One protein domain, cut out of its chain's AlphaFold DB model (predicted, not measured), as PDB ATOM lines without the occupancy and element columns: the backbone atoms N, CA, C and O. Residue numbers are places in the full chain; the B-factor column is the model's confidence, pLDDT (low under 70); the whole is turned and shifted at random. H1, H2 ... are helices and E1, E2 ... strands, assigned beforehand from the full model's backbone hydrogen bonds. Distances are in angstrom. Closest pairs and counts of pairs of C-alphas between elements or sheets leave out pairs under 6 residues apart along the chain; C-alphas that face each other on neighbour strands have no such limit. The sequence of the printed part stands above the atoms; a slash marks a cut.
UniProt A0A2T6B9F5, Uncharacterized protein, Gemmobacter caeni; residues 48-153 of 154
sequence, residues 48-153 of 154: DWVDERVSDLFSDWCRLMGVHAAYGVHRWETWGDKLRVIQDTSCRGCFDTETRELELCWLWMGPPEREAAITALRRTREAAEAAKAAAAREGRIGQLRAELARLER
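AT A GLANCE: This is residues 48 to 153 of the 154 residues of an uncharacterized protein of Gemmobacter caeni (UniProt A0A2T6B9F5). The model is a small head with one long helical arm: in the head, a twisted sheet of three strands, E1, E2 and E3, has helix H1 crossing one face, and the long helix H3 starts at the head and runs far out of it. Residues 126 to 153 stick out, and this arm makes the length. The printed part has 106 residues, with three named helices and three named strands in the order H1 E1 E2 E3 H2 H3; the sheet, in the order E1 E2 E3, is antiparallel, and the class is mixed, helices and strands. The whole is extended, with a radius of gyration of the C-alphas of 20.1 A and spans of 72 by 34 by 25 A.

IN THESE COORDINATES: Begin with the sheet: E1 is residues 75 to 79, 13.6 A long, E2 is residues 82 to 88, 19.3 A, and E3 is residues 97 to 103, 19.9 A. Find C-alpha 48 at (148.805, 58.516, 30.207); from there H1, residues 48 to 65, runs 25.6 A. H2, residues 104 to 108, measures 8.0 A. Find C-alpha 111 at (136.205, 70.860, 21.776), where H3, residues 111 to 151, begins; it runs 59.7 A to C-alpha 151 at (108.280, 39.764, -20.889).

HOW THE PARTS SIT: E1, E2 and E3 form a meander, each strand the antiparallel neighbour of the one before. Look in the hairpin E1 and E2 for N 77 and O 84, 3.0 A apart, and in the hairpin E2 and E3 for N 85 and O 100, 2.8 A apart, both within hydrogen-bond range. The sheet is only just strongly twisted, with C-alphas up to 4.0 A off its best plane. H1 is on one face of it, two layers of helix and sheet, at a height over the sheet of 9.7 A. H1 runs across the strands, at 87 degrees to E1 on the local plane. H2 only grazes the sheet with residues 104 to 107. H1 touches H2 with residues 53 to 57 alone; the closest C-alphas, of Arg 53 and Leu 107, are 6.4 A apart. H1 touches H3 with residues 60 to 65 alone, the same way at a steep tilt of 42 degrees; the closest C-alphas, of Met 65 and Arg 122, are 6.2 A apart. H3 is apart from E1, E2 and E3. In H1 and H3 every O i to N i+4 pair is within hydrogen-bond range; in H2 0 of 1 is, beside 2 of 2 O i to N i+3 pairs.

THE WHOLE: Look to Asp 48 and Arg 153 for the two C-alphas farthest apart, 71.9 A. Without residues 126 to 153, which stand free, the body spans 35 by 29 by 20 A. The printed part has no cut and no long link. Its mean pLDDT is 89.5, and residue 93 is under 70.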
ATOM      1  N   ASP A  48     150.042  58.464  29.410       77.44
ATOM      2  CA  ASP A  48     148.805  58.516  30.207       77.44
ATOM      3  C   ASP A  48     147.941  59.734  29.833       77.44
ATOM      4  O   ASP A  48     146.735  59.615  29.632       77.44
ATOM      5  N   TRP A  49     148.577  60.889  29.612       78.31
ATOM      6  CA  TRP A  49     147.898  62.107  29.163       78.31
ATOM      7  C   TRP A  49     147.287  61.944  27.760       78.31
ATOM      8  O   TRP A  49     146.167  62.387  27.495       78.31
ATOM      9  N   VAL A  50     147.994  61.281  26.837       83.69
ATOM     10  CA  VAL A  50     147.454  61.017  25.491       83.69
ATOM     11  C   VAL A  50     146.341  59.976  25.526       83.69
ATOM     12  O   VAL A  50     145.372  60.126  24.785       83.69
ATOM     13  N   ASP A  51     146.444  58.955  26.376       88.12
ATOM     14  CA  ASP A  51     145.423  57.917  26.531       88.12
ATOM     15  C   ASP A  51     144.067  58.542  26.912       88.12
ATOM     16  O   ASP A  51     143.046  58.227  26.290       88.12
ATOM     17  N   GLU A  52     144.058  59.500  27.846       87.12
ATOM     18  CA  GLU A  52     142.858  60.269  28.210       87.12
ATOM     19  C   GLU A  52     142.316  61.081  27.029       87.12
ATOM     20  O   GLU A  52     141.136  60.979  26.683       87.12
ATOM     21  N   ARG A  53     143.184  61.819  26.326       87.56
ATOM     22  CA  ARG A  53     142.777  62.614  25.154       87.56
ATOM     23  C   ARG A  53     142.209  61.764  24.023       87.56
ATOM     24  O   ARG A  53     141.264  62.185  23.351       87.56
ATOM     25  N   VAL A  54     142.767  60.577  23.795       92.69
ATOM     26  CA  VAL A  54     142.250  59.610  22.820       92.69
ATOM     27  C   VAL A  54     140.880  59.097  23.258       92.69
ATOM     28  O   VAL A  54     139.981  59.000  22.420       92.69
ATOM     29  N   SER A  55     140.695  58.809  24.549       92.62
ATOM     30  CA  SER A  55     139.410  58.381  25.110       92.62
ATOM     31  C   SER A  55     138.319  59.445  24.934       92.62
ATOM     32  O   SER A  55     137.219  59.132  24.460       92.62
ATOM     33  N   ASP A  56     138.635  60.710  25.212       91.69
ATOM     34  CA  ASP A  56     137.721  61.843  25.039       91.69
ATOM     35  C   ASP A  56     137.360  62.068  23.571       91.69
ATOM     36  O   ASP A  56     136.180  62.141  23.213       91.69
ATOM     37  N   LEU A  57     138.369  62.117  22.693       93.94
ATOM     38  CA  LEU A  57     138.173  62.240  21.249       93.94
ATOM     39  C   LEU A  57     137.285  61.110  20.718       93.94
ATOM     40  O   LEU A  57     136.368  61.352  19.930       93.94
ATOM     41  N   PHE A  58     137.550  59.874  21.137       95.00
ATOM     42  CA  PHE A  58     136.777  58.720  20.700       95.00
ATOM     43  C   PHE A  58     135.331  58.777  21.207       95.00
ATOM     44  O   PHE A  58     134.402  58.485  20.451       95.00
ATOM     45  N   SER A  59     135.124  59.208  22.449       92.69
ATOM     46  CA  SER A  59     133.794  59.380  23.039       92.69
ATOM     47  C   SER A  59     132.986  60.461  22.316       92.69
ATOM     48  O   SER A  59     131.828  60.226  21.948       92.69
ATOM     49  N   ASP A  60     133.603  61.609  22.025       92.94
ATOM     50  CA  ASP A  60     133.008  62.673  21.210       92.94
ATOM     51  C   ASP A  60     132.644  62.170  19.815       92.94
ATOM     52  O   ASP A  60     131.529  62.395  19.333       92.94
ATOM     53  N   TRP A  61     133.559  61.440  19.179       95.31
ATOM     54  CA  TRP A  61     133.323  60.855  17.869       95.31
ATOM     55  C   TRP A  61     132.136  59.893  17.884       95.31
ATOM     56  O   TRP A  61     131.229  60.031  17.062       95.31
ATOM     57  N   CYS A  62     132.087  58.966  18.843       93.19
ATOM     58  CA  CYS A  62     130.980  58.028  19.013       93.19
ATOM     59  C   CYS A  62     129.644  58.761  19.176       93.19
ATOM     60  O   CYS A  62     128.696  58.493  18.433       93.19
ATOM     61  N   ARG A  63     129.585  59.742  20.083       93.69
ATOM     62  CA  ARG A  63     128.391  60.560  20.335       93.69
ATOM     63  C   ARG A  63     127.912  61.270  19.070       93.69
ATOM     64  O   ARG A  63     126.739  61.167  18.713       93.69
ATOM     65  N   LEU A  64     128.804  61.972  18.376       93.19
ATOM     66  CA  LEU A  64     128.453  62.785  17.209       93.19
ATOM     67  C   LEU A  64     128.095  61.935  15.987       93.19
ATOM     68  O   LEU A  64     127.197  62.304  15.225       93.19
ATOM     69  N   MET A  65     128.745  60.781  15.826       92.19
ATOM     70  CA  MET A  65     128.451  59.814  14.767       92.19
ATOM     71  C   MET A  65     127.230  58.935  15.068       92.19
ATOM     72  O   MET A  65     126.804  58.186  14.189       92.19
ATOM     73  N   GLY A  66     126.660  59.011  16.277       90.31
ATOM     74  CA  GLY A  66     125.539  58.166  16.698       90.31
ATOM     75  C   GLY A  66     125.922  56.692  16.867       90.31
ATOM     76  O   GLY A  66     125.095  55.810  16.649       90.31
ATOM     77  N   VAL A  67     127.180  56.415  17.214       88.44
ATOM     78  CA  VAL A  67     127.719  55.068  17.427       88.44
ATOM     79  C   VAL A  67     127.873  54.825  18.924       88.44
ATOM     80  O   VAL A  67     128.497  55.613  19.625       88.44
ATOM     81  N   HIS A  68     127.353  53.707  19.425       85.50
ATOM     82  CA  HIS A  68     127.555  53.313  20.818       85.50
ATOM     83  C   HIS A  68     128.967  52.740  20.998       85.50
ATOM     84  O   HIS A  68     129.324  51.776  20.317       85.50
ATOM     85  N   ALA A  69     129.754  53.280  21.929       82.25
ATOM     86  CA  ALA A  69     131.024  52.675  22.328       82.25
ATOM     87  C   ALA A  69     130.745  51.423  23.177       82.25
ATOM     88  O   ALA A  69     129.948  51.496  24.104       82.25
ATOM     89  N   ALA A  70     131.321  50.268  22.845       82.94
ATOM     90  CA  ALA A  70     131.180  49.054  23.654       82.94
ATOM     91  C   ALA A  70     131.960  49.190  24.975       82.94
ATOM     92  O   ALA A  70     131.419  49.688  25.956       82.94
ATOM     93  N   TYR A  71     133.243  48.821  24.978       83.06
ATOM     94  CA  TYR A  71     134.132  48.934  26.140       83.06
ATOM     95  C   TYR A  71     135.099  50.128  26.055       83.06
ATOM     96  O   TYR A  71     136.172  50.109  26.644       83.06
ATOM     97  N   GLY A  72     134.740  51.174  25.302       86.19
ATOM     98  CA  GLY A  72     135.613  52.338  25.108       86.19
ATOM     99  C   GLY A  72     136.831  52.023  24.233       86.19
ATOM    100  O   GLY A  72     136.696  51.298  23.242       86.19
ATOM    101  N   VAL A  73     137.985  52.608  24.566       91.69
ATOM    102  CA  VAL A  73     139.264  52.419  23.863       91.69
ATOM    103  C   VAL A  73     140.046  51.282  24.522       91.69
ATOM    104  O   VAL A  73     140.367  51.361  25.701       91.69
ATOM    105  N   HIS A  74     140.376  50.232  23.766       91.25
ATOM    106  CA  HIS A  74     141.235  49.141  24.240       91.25
ATOM    107  C   HIS A  74     142.721  49.454  24.016       91.25
ATOM    108  O   HIS A  74     143.553  49.240  24.892       91.25
ATOM    109  N   ARG A  75     143.056  49.965  22.827       92.69
ATOM    110  CA  ARG A  75     144.386  50.487  22.488       92.69
ATOM    111  C   ARG A  75     144.284  51.456  21.318       92.69
ATOM    112  O   ARG A  75     143.286  51.455  20.594       92.69
ATOM    113  N   TRP A  76     145.336  52.223  21.082       94.75
ATOM    114  CA  TRP A  76     145.448  53.078  19.909       94.75
ATOM    115  C   TRP A  76     146.862  53.046  19.338       94.75
ATOM    116  O   TRP A  76     147.825  52.700  20.022       94.75
ATOM    117  N   GLU A  77     146.963  53.374  18.058       93.94
ATOM    118  CA  GLU A  77     148.222  53.507  17.334       93.94
ATOM    119  C   GLU A  77     148.134  54.692  16.371       93.94
ATOM    120  O   GLU A  77     147.057  55.026  15.869       93.94
ATOM    121  N   THR A  78     149.262  55.347  16.112       91.25
ATOM    122  CA  THR A  78     149.350  56.411  15.110       91.25
ATOM    123  C   THR A  78     149.980  55.872  13.835       91.25
ATOM    124  O   THR A  78     150.901  55.055  13.864       91.25
ATOM    125  N   TRP A  79     149.471  56.323  12.692       88.19
ATOM    126  CA  TRP A  79     150.003  55.962  11.387       88.19
ATOM    127  C   TRP A  79     149.919  57.162  10.447       88.19
ATOM    128  O   TRP A  79     148.860  57.472   9.903       88.19
ATOM    129  N   GLY A  80     151.039  57.873  10.295       88.00
ATOM    130  CA  GLY A  80     151.084  59.124   9.539       88.00
ATOM    131  C   GLY A  80     150.199  60.199  10.171       88.00
ATOM    132  O   GLY A  80     150.390  60.564  11.328       88.00
ATOM    133  N   ASP A  81     149.226  60.692   9.409       86.62
ATOM    134  CA  ASP A  81     148.229  61.680   9.830       86.62
ATOM    135  C   ASP A  81     146.990  61.051  10.492       86.62
ATOM    136  O   ASP A  81     146.042  61.766  10.824       86.62
ATOM    137  N   LYS A  82     146.978  59.728  10.704       92.94
ATOM    138  CA  LYS A  82     145.843  58.997  11.279       92.94
ATOM    139  C   LYS A  82     146.103  58.517  12.697       92.94
ATOM    140  O   LYS A  82     147.197  58.073  13.048       92.94
ATOM    141  N   LEU A  83     145.036  58.537  13.484       93.94
ATOM    142  CA  LEU A  83     144.905  57.860  14.762       93.94
ATOM    143  C   LEU A  83     143.984  56.652  14.570       93.94
ATOM    144  O   LEU A  83     142.816  56.809  14.212       93.94
ATOM    145  N   ARG A  84     144.490  55.446  14.822       95.38
ATOM    146  CA  ARG A  84     143.692  54.218  14.791       95.38
ATOM    147  C   ARG A  84     143.314  53.855  16.216       95.38
ATOM    148  O   ARG A  84     144.172  53.532  17.033       95.38
ATOM    149  N   VAL A  85     142.023  53.911  16.506       94.75
ATOM    150  CA  VAL A  85     141.443  53.539  17.794       94.75
ATOM    151  C   VAL A  85     140.878  52.134  17.675       94.75
ATOM    152  O   VAL A  85     140.032  51.862  16.821       94.75
ATOM    153  N   ILE A  86     141.351  51.234  18.529       93.69
ATOM    154  CA  ILE A  86     140.919  49.842  18.577       93.69
ATOM    155  C   ILE A  86     140.045  49.693  19.814       93.69
ATOM    156  O   ILE A  86     140.496  49.893  20.942       93.69
ATOM    157  N   GLN A  87     138.780  49.368  19.586       91.75
ATOM    158  CA  GLN A  87     137.779  49.126  20.611       91.75
ATOM    159  C   GLN A  87     137.594  47.623  20.793       91.75
ATOM    160  O   GLN A  87     137.452  46.899  19.811       91.75
ATOM    161  N   ASP A  88     137.527  47.176  22.042       87.25
ATOM    162  CA  ASP A  88     137.035  45.839  22.373       87.25
ATOM    163  C   ASP A  88     135.506  45.805  22.203       87.25
ATOM    164  O   ASP A  88     134.773  46.629  22.766       87.25
ATOM    165  N   THR A  89     135.032  44.869  21.380       87.62
ATOM    166  CA  THR A  89     133.610  44.642  21.085       87.62
ATOM    167  C   THR A  89     133.156  43.223  21.397       87.62
ATOM    168  O   THR A  89     132.076  42.829  20.954       87.62
ATOM    169  N   SER A  90     133.925  42.472  22.186       84.62
ATOM    170  CA  SER A  90     133.633  41.079  22.559       84.62
ATOM    171  C   SER A  90     132.220  40.870  23.130       84.62
ATOM    172  O   SER A  90     131.608  39.824  22.914       84.62
ATOM    173  N   CYS A  91     131.615  41.889  23.750       79.12
ATOM    174  CA  CYS A  91     130.219  41.846  24.213       79.12
ATOM    175  C   CYS A  91     129.168  41.709  23.102       79.12
ATOM    176  O   CYS A  91     128.019  41.378  23.388       79.12
ATOM    177  N   ARG A  92     129.530  41.980  21.843       78.94
ATOM    178  CA  ARG A  92     128.625  41.942  20.683       78.94
ATOM    179  C   ARG A  92     128.620  40.591  19.966       78.94
ATOM    180  O   ARG A  92     127.893  40.437  18.990       78.94
ATOM    181  N   GLY A  93     129.410  39.620  20.430       68.25
ATOM    182  CA  GLY A  93     129.335  38.204  20.043       68.25
ATOM    183  C   GLY A  93     129.826  37.829  18.638       68.25
ATOM    184  O   GLY A  93     130.122  36.660  18.414       68.25
ATOM    185  N   CYS A  94     129.939  38.774  17.698       72.75
ATOM    186  CA  CYS A  94     130.390  38.496  16.324       72.75
ATOM    187  C   CYS A  94     131.856  38.870  16.053       72.75
ATOM    188  O   CYS A  94     132.463  38.305  15.148       72.75
ATOM    189  N   PHE A  95     132.409  39.832  16.796       74.81
ATOM    190  CA  PHE A  95     133.777  40.324  16.630       74.81
ATOM    191  C   PHE A  95     134.345  40.762  17.976       74.81
ATOM    192  O   PHE A  95     133.671  41.469  18.728       74.81
ATOM    193  N   ASP A  96     135.604  40.418  18.231       83.06
ATOM    194  CA  ASP A  96     136.268  40.760  19.492       83.06
ATOM    195  C   ASP A  96     136.795  42.198  19.496       83.06
ATOM    196  O   ASP A  96     136.952  42.802  20.554       83.06
ATOM    197  N   THR A  97     137.018  42.787  18.316       88.62
ATOM    198  CA  THR A  97     137.498  44.168  18.193       88.62
ATOM    199  C   THR A  97     136.923  44.895  16.983       88.62
ATOM    200  O   THR A  97     136.814  44.318  15.899       88.62
ATOM    201  N   GLU A  98     136.696  46.200  17.123       90.12
ATOM    202  CA  GLU A  98     136.428  47.129  16.025       90.12
ATOM    203  C   GLU A  98     137.546  48.176  15.937       90.12
ATOM    204  O   GLU A  98     137.990  48.715  16.948       90.12
ATOM    205  N   THR A  99     137.996  48.498  14.723       92.31
ATOM    206  CA  THR A  99     138.990  49.561  14.488       92.31
ATOM    207  C   THR A  99     138.327  50.773  13.844       92.31
ATOM    208  O   THR A  99     137.554  50.635  12.892       92.31
ATOM    209  N   ARG A 100     138.632  51.965  14.358       92.50
ATOM    210  CA  ARG A 100     138.189  53.258  13.826       92.50
ATOM    211  C   ARG A 100     139.399  54.114  13.497       92.50
ATOM    212  O   ARG A 100     140.334  54.185  14.285       92.50
ATOM    213  N   GLU A 101     139.366  54.767  12.345       94.12
ATOM    214  CA  GLU A 101     140.425  55.672  11.904       94.12
ATOM    215  C   GLU A 101     139.917  57.108  12.011       94.12
ATOM    216  O   GLU A 101     138.862  57.445  11.467       94.12
ATOM    217  N   LEU A 102     140.649  57.922  12.765       93.75
ATOM    218  CA  LEU A 102     140.381  59.330  13.028       93.75
ATOM    219  C   LEU A 102     141.565  60.163  12.529       93.75
ATOM    220  O   LEU A 102     142.679  59.654  12.395       93.75
ATOM    221  N   GLU A 103     141.346  61.449  12.278       91.62
ATOM    222  CA  GLU A 103     142.451  62.358  11.966       91.62
ATOM    223  C   GLU A 103     143.268  62.635  13.231       91.62
ATOM    224  O   GLU A 103     142.719  63.033  14.261       91.62
ATOM    225  N   LEU A 104     144.588  62.461  13.158       87.69
ATOM    226  CA  LEU A 104     145.480  62.638  14.305       87.69
ATOM    227  C   LEU A 104     145.437  64.072  14.845       87.69
ATOM    228  O   LEU A 104     145.498  64.292  16.054       87.69
ATOM    229  N   CYS A 105     145.284  65.055  13.956       84.38
ATOM    230  CA  CYS A 105     145.219  66.465  14.331       84.38
ATOM    231  C   CYS A 105     144.026  66.796  15.242       84.38
ATOM    232  O   CYS A 105     144.081  67.791  15.964       84.38
ATOM    233  N   TRP A 106     142.977  65.965  15.267       89.88
ATOM    234  CA  TRP A 106     141.809  66.178  16.124       89.88
ATOM    235  C   TRP A 106     142.112  66.026  17.612       89.88
ATOM    236  O   TRP A 106     141.401  66.619  18.422       89.88
ATOM    237  N   LEU A 107     143.176  65.300  17.980       84.56
ATOM    238  CA  LEU A 107     143.642  65.237  19.370       84.56
ATOM    239  C   LEU A 107     144.012  66.622  19.910       84.56
ATOM    240  O   LEU A 107     143.900  66.877  21.108       84.56
ATOM    241  N   TRP A 108     144.440  67.518  19.022       80.50
ATOM    242  CA  TRP A 108     144.985  68.828  19.371       80.50
ATOM    243  C   TRP A 108     143.978  69.960  19.179       80.50
ATOM    244  O   TRP A 108     144.236  71.088  19.592       80.50
ATOM    245  N   MET A 109     142.823  69.660  18.587       83.75
ATOM    246  CA  MET A 109     141.729  70.609  18.427       83.75
ATOM    247  C   MET A 109     141.007  70.834  19.755       83.75
ATOM    248  O   MET A 109     140.748  69.898  20.517       83.75
ATOM    249  N   GLY A 110     140.609  72.084  19.998       81.50
ATOM    250  CA  GLY A 110     139.691  72.395  21.092       81.50
ATOM    251  C   GLY A 110     138.309  71.760  20.858       81.50
ATOM    252  O   GLY A 110     137.949  71.515  19.703       81.50
ATOM    253  N   PRO A 111     137.494  71.542  21.912       84.44
ATOM    254  CA  PRO A 111     136.205  70.860  21.776       84.44
ATOM    255  C   PRO A 111     135.294  71.435  20.674       84.44
ATOM    256  O   PRO A 111     134.843  70.656  19.840       84.44
ATOM    257  N   PRO A 112     135.094  72.765  20.540       87.12
ATOM    258  CA  PRO A 112     134.215  73.303  19.494       87.12
ATOM    259  C   PRO A 112     134.714  73.039  18.064       87.12
ATOM    260  O   PRO A 112     133.922  72.774  17.161       87.12
ATOM    261  N   GLU A 113     136.030  73.110  17.845       86.38
ATOM    262  CA  GLU A 113     136.647  72.858  16.536       86.38
ATOM    263  C   GLU A 113     136.553  71.372  16.175       86.38
ATOM    264  O   GLU A 113     136.147  71.017  15.065       86.38
ATOM    265  N   ARG A 114     136.834  70.506  17.152       89.94
ATOM    266  CA  ARG A 114     136.708  69.054  17.027       89.94
ATOM    267  C   ARG A 114     135.271  68.633  16.714       89.94
ATOM    268  O   ARG A 114     135.052  67.859  15.784       89.94
ATOM    269  N   GLU A 115     134.281  69.165  17.434       92.62
ATOM    270  CA  GLU A 115     132.864  68.873  17.180       92.62
ATOM    271  C   GLU A 115     132.438  69.289  15.766       92.62
ATOM    272  O   GLU A 115     131.738  68.537  15.076       92.62
ATOM    273  N   ALA A 116     132.886  70.461  15.304       90.75
ATOM    274  CA  ALA A 116     132.614  70.938  13.953       90.75
ATOM    275  C   ALA A 116     133.231  70.014  12.889       90.75
ATOM    276  O   ALA A 116     132.548  69.655  11.924       90.75
ATOM    277  N   ALA A 117     134.480  69.579  13.084       91.12
ATOM    278  CA  ALA A 117     135.172  68.666  12.176       91.12
ATOM    279  C   ALA A 117     134.475  67.296  12.083       91.12
ATOM    280  O   ALA A 117     134.187  66.815  10.983       91.12
ATOM    281  N   ILE A 118     134.122  66.695  13.223       93.75
ATOM    282  CA  ILE A 118     133.429  65.398  13.263       93.75
ATOM    283  C   ILE A 118     132.022  65.510  12.656       93.75
ATOM    284  O   ILE A 118     131.597  64.644  11.889       93.75
ATOM    285  N   THR A 119     131.303  66.601  12.931       93.75
ATOM    286  CA  THR A 119     129.976  66.847  12.343       93.75
ATOM    287  C   THR A 119     130.053  67.007  10.824       93.75
ATOM    288  O   THR A 119     129.194  66.494  10.101       93.75
ATOM    289  N   ALA A 120     131.086  67.684  10.314       93.00
ATOM    290  CA  ALA A 120     131.325  67.789   8.880       93.00
ATOM    291  C   ALA A 120     131.591  66.410   8.254       93.00
ATOM    292  O   ALA A 120     130.973  66.078   7.240       93.00
ATOM    293  N   LEU A 121     132.422  65.573   8.893       93.38
ATOM    294  CA  LEU A 121     132.653  64.192   8.454       93.38
ATOM    295  C   LEU A 121     131.340  63.400   8.382       93.38
ATOM    296  O   LEU A 121     131.072  62.732   7.378       93.38
ATOM    297  N   ARG A 122     130.502  63.493   9.421       94.00
ATOM    298  CA  ARG A 122     129.195  62.828   9.456       94.00
ATOM    299  C   ARG A 122     128.323  63.225   8.267       94.00
ATOM    300  O   ARG A 122     127.807  62.345   7.583       94.00
ATOM    301  N   ARG A 123     128.195  64.527   7.992       93.69
ATOM    302  CA  ARG A 123     127.394  65.039   6.864       93.69
ATOM    303  C   ARG A 123     127.900  64.518   5.523       93.69
ATOM    304  O   ARG A 123     127.100  64.095   4.693       93.69
ATOM    305  N   THR A 124     129.216  64.501   5.322       93.69
ATOM    306  CA  THR A 124     129.824  63.945   4.104       93.69
ATOM    307  C   THR A 124     129.496  62.462   3.946       93.69
ATOM    308  O   THR A 124     129.148  62.017   2.853       93.69
ATOM    309  N   ARG A 125     129.545  61.690   5.039       91.06
ATOM    310  CA  ARG A 125     129.186  60.267   5.027       91.06
ATOM    311  C   ARG A 125     127.706  60.050   4.705       91.06
ATOM    312  O   ARG A 125     127.392  59.215   3.863       91.06
ATOM    313  N   GLU A 126     126.810  60.804   5.333       92.19
ATOM    314  CA  GLU A 126     125.366  60.738   5.069       92.19
ATOM    315  C   GLU A 126     125.046  61.083   3.604       92.19
ATOM    316  O   GLU A 126     124.282  60.371   2.953       92.19
ATOM    317  N   ALA A 127     125.689  62.116   3.049       93.31
ATOM    318  CA  ALA A 127     125.539  62.488   1.644       93.31
ATOM    319  C   ALA A 127     126.035  61.388   0.689       93.31
ATOM    320  O   ALA A 127     125.368  61.079  -0.301       93.31
ATOM    321  N   ALA A 128     127.176  60.758   0.993       92.12
ATOM    322  CA  ALA A 128     127.716  59.661   0.193       92.12
ATOM    323  C   ALA A 128     126.798  58.426   0.207       92.12
ATOM    324  O   ALA A 128     126.573  57.812  -0.837       92.12
ATOM    325  N   GLU A 129     126.230  58.074   1.362       92.62
ATOM    326  CA  GLU A 129     125.271  56.968   1.470       92.62
ATOM    327  C   GLU A 129     123.953  57.275   0.740       92.62
ATOM    328  O   GLU A 129     123.435  56.420   0.019       92.62
ATOM    329  N   ALA A 130     123.450  58.511   0.823       92.69
ATOM    330  CA  ALA A 130     122.278  58.938   0.058       92.69
ATOM    331  C   ALA A 130     122.516  58.844  -1.462       92.69
ATOM    332  O   ALA A 130     121.653  58.354  -2.195       92.69
ATOM    333  N   ALA A 131     123.701  59.244  -1.936       93.12
ATOM    334  CA  ALA A 131     124.080  59.128  -3.342       93.12
ATOM    335  C   ALA A 131     124.150  57.661  -3.806       93.12
ATOM    336  O   ALA A 131     123.624  57.325  -4.869       93.12
ATOM    337  N   LYS A 132     124.725  56.764  -2.992       92.81
ATOM    338  CA  LYS A 132     124.738  55.318  -3.278       92.81
ATOM    339  C   LYS A 132     123.325  54.739  -3.350       92.81
ATOM    340  O   LYS A 132     123.025  53.976  -4.266       92.81
ATOM    341  N   ALA A 133     122.452  55.111  -2.414       92.00
ATOM    342  CA  ALA A 133     121.067  54.650  -2.397       92.00
ATOM    343  C   ALA A 133     120.286  55.130  -3.634       92.00
ATOM    344  O   ALA A 133     119.536  54.351  -4.231       92.00
ATOM    345  N   ALA A 134     120.491  56.381  -4.056       92.44
ATOM    346  CA  ALA A 134     119.896  56.925  -5.275       92.44
ATOM    347  C   ALA A 134     120.362  56.158  -6.525       92.44
ATOM    348  O   ALA A 134     119.524  55.682  -7.294       92.44
ATOM    349  N   ALA A 135     121.672  55.937  -6.668       92.19
ATOM    350  CA  ALA A 135     122.238  55.175  -7.782       92.19
ATOM    351  C   ALA A 135     121.725  53.722  -7.816       92.19
ATOM    352  O   ALA A 135     121.364  53.205  -8.875       92.19
ATOM    353  N   ALA A 136     121.618  53.065  -6.656       92.06
ATOM    354  CA  ALA A 136     121.060  51.717  -6.556       92.06
ATOM    355  C   ALA A 136     119.580  51.669  -6.977       92.06
ATOM    356  O   ALA A 136     119.149  50.737  -7.662       92.06
ATOM    357  N   ARG A 137     118.792  52.688  -6.606       92.94
ATOM    358  CA  ARG A 137     117.385  52.806  -7.010       92.94
ATOM    359  C   ARG A 137     117.247  52.985  -8.520       92.94
ATOM    360  O   ARG A 137     116.420  52.308  -9.127       92.94
ATOM    361  N   GLU A 138     118.049  53.858  -9.122       92.50
ATOM    362  CA  GLU A 138     118.065  54.065 -10.575       92.50
ATOM    363  C   GLU A 138     118.458  52.788 -11.323       92.50
ATOM    364  O   GLU A 138     117.768  52.392 -12.265       92.50
ATOM    365  N   GLY A 139     119.486  52.083 -10.841       92.50
ATOM    366  CA  GLY A 139     119.889  50.784 -11.379       92.50
ATOM    367  C   GLY A 139     118.756  49.757 -11.338       92.50
ATOM    368  O   GLY A 139     118.475  49.101 -12.342       92.50
ATOM    369  N   ARG A 140     118.033  49.666 -10.213       92.88
ATOM    370  CA  ARG A 140     116.884  48.758 -10.067       92.88
ATOM    371  C   ARG A 140     115.731  49.121 -11.005       92.88
ATOM    372  O   ARG A 140     115.127  48.228 -11.591       92.88
ATOM    373  N   ILE A 141     115.435  50.410 -11.187       93.06
ATOM    374  CA  ILE A 141     114.424  50.864 -12.159       93.06
ATOM    375  C   ILE A 141     114.834  50.465 -13.584       93.06
ATOM    376  O   ILE A 141     113.997  49.986 -14.348       93.06
ATOM    377  N   GLY A 142     116.112  50.629 -13.937       92.69
ATOM    378  CA  GLY A 142     116.646  50.203 -15.231       92.69
ATOM    379  C   GLY A 142     116.492  48.699 -15.467       92.69
ATOM    380  O   GLY A 142     115.997  48.295 -16.520       92.69
ATOM    381  N   GLN A 143     116.837  47.879 -14.470       93.75
ATOM    382  CA  GLN A 143     116.668  46.422 -14.523       93.75
ATOM    383  C   GLN A 143     115.200  46.022 -14.718       93.75
ATOM    384  O   GLN A 143     114.897  45.249 -15.621       93.75
ATOM    385  N   LEU A 144     114.282  46.610 -13.942       94.12
ATOM    386  CA  LEU A 144     112.848  46.323 -14.048       94.12
ATOM    387  C   LEU A 144     112.272  46.712 -15.417       94.12
ATOM    388  O   LEU A 144     111.455  45.982 -15.972       94.12
ATOM    389  N   ARG A 145     112.713  47.835 -16.000       93.25
ATOM    390  CA  ARG A 145     112.310  48.237 -17.361       93.25
ATOM    391  C   ARG A 145     112.804  47.251 -18.419       93.25
ATOM    392  O   ARG A 145     112.063  46.941 -19.348       93.25
ATOM    393  N   ALA A 146     114.036  46.762 -18.283       91.81
ATOM    394  CA  ALA A 146     114.586  45.763 -19.196       91.81
ATOM    395  C   ALA A 146     113.845  44.418 -19.089       91.81
ATOM    396  O   ALA A 146     113.601  43.771 -20.107       91.81
ATOM    397  N   GLU A 147     113.459  44.021 -17.876       91.06
ATOM    398  CA  GLU A 147     112.698  42.799 -17.616       91.06
ATOM    399  C   GLU A 147     111.266  42.880 -18.165       91.06
ATOM    400  O   GLU A 147     110.850  41.977 -18.888       91.06
ATOM    401  N   LEU A 148     110.556  43.993 -17.939       93.06
ATOM    402  CA  LEU A 148     109.242  44.251 -18.545       93.06
ATOM    403  C   LEU A 148     109.299  44.162 -20.073       93.06
ATOM    404  O   LEU A 148     108.551  43.398 -20.676       93.06
ATOM    405  N   ALA A 149     110.258  44.849 -20.699       91.44
ATOM    406  CA  ALA A 149     110.422  44.819 -22.150       91.44
ATOM    407  C   ALA A 149     110.815  43.433 -22.697       91.44
ATOM    408  O   ALA A 149     110.720  43.198 -23.904       91.44
ATOM    409  N   ARG A 150     111.335  42.531 -21.854       92.06
ATOM    410  CA  ARG A 150     111.611  41.137 -22.222       92.06
ATOM    411  C   ARG A 150     110.343  40.292 -22.147       92.06
ATOM    412  O   ARG A 150     110.111  39.510 -23.059       92.06
ATOM    413  N   LEU A 151     109.546  40.471 -21.095       89.25
ATOM    414  CA  LEU A 151     108.280  39.764 -20.889       89.25
ATOM    415  C   LEU A 151     107.214  40.165 -21.914       89.25
ATOM    416  O   LEU A 151     106.456  39.316 -22.345       89.25
ATOM    417  N   GLU A 152     107.185  41.423 -22.357       83.25
ATOM    418  CA  GLU A 152     106.254  41.890 -23.403       83.25
ATOM    419  C   GLU A 152     106.585  41.360 -24.811       83.25
ATOM    420  O   GLU A 152     105.766  41.466 -25.722       83.25
ATOM    421  N   ARG A 153     107.797  40.830 -25.016       75.12
ATOM    422  CA  ARG A 153     108.270  40.299 -26.308       75.12
ATOM    423  C   ARG A 153     108.280  38.770 -26.387       75.12
ATOM    424  O   ARG A 153     108.593  38.250 -27.457       75.12
TER     425      ARG A 153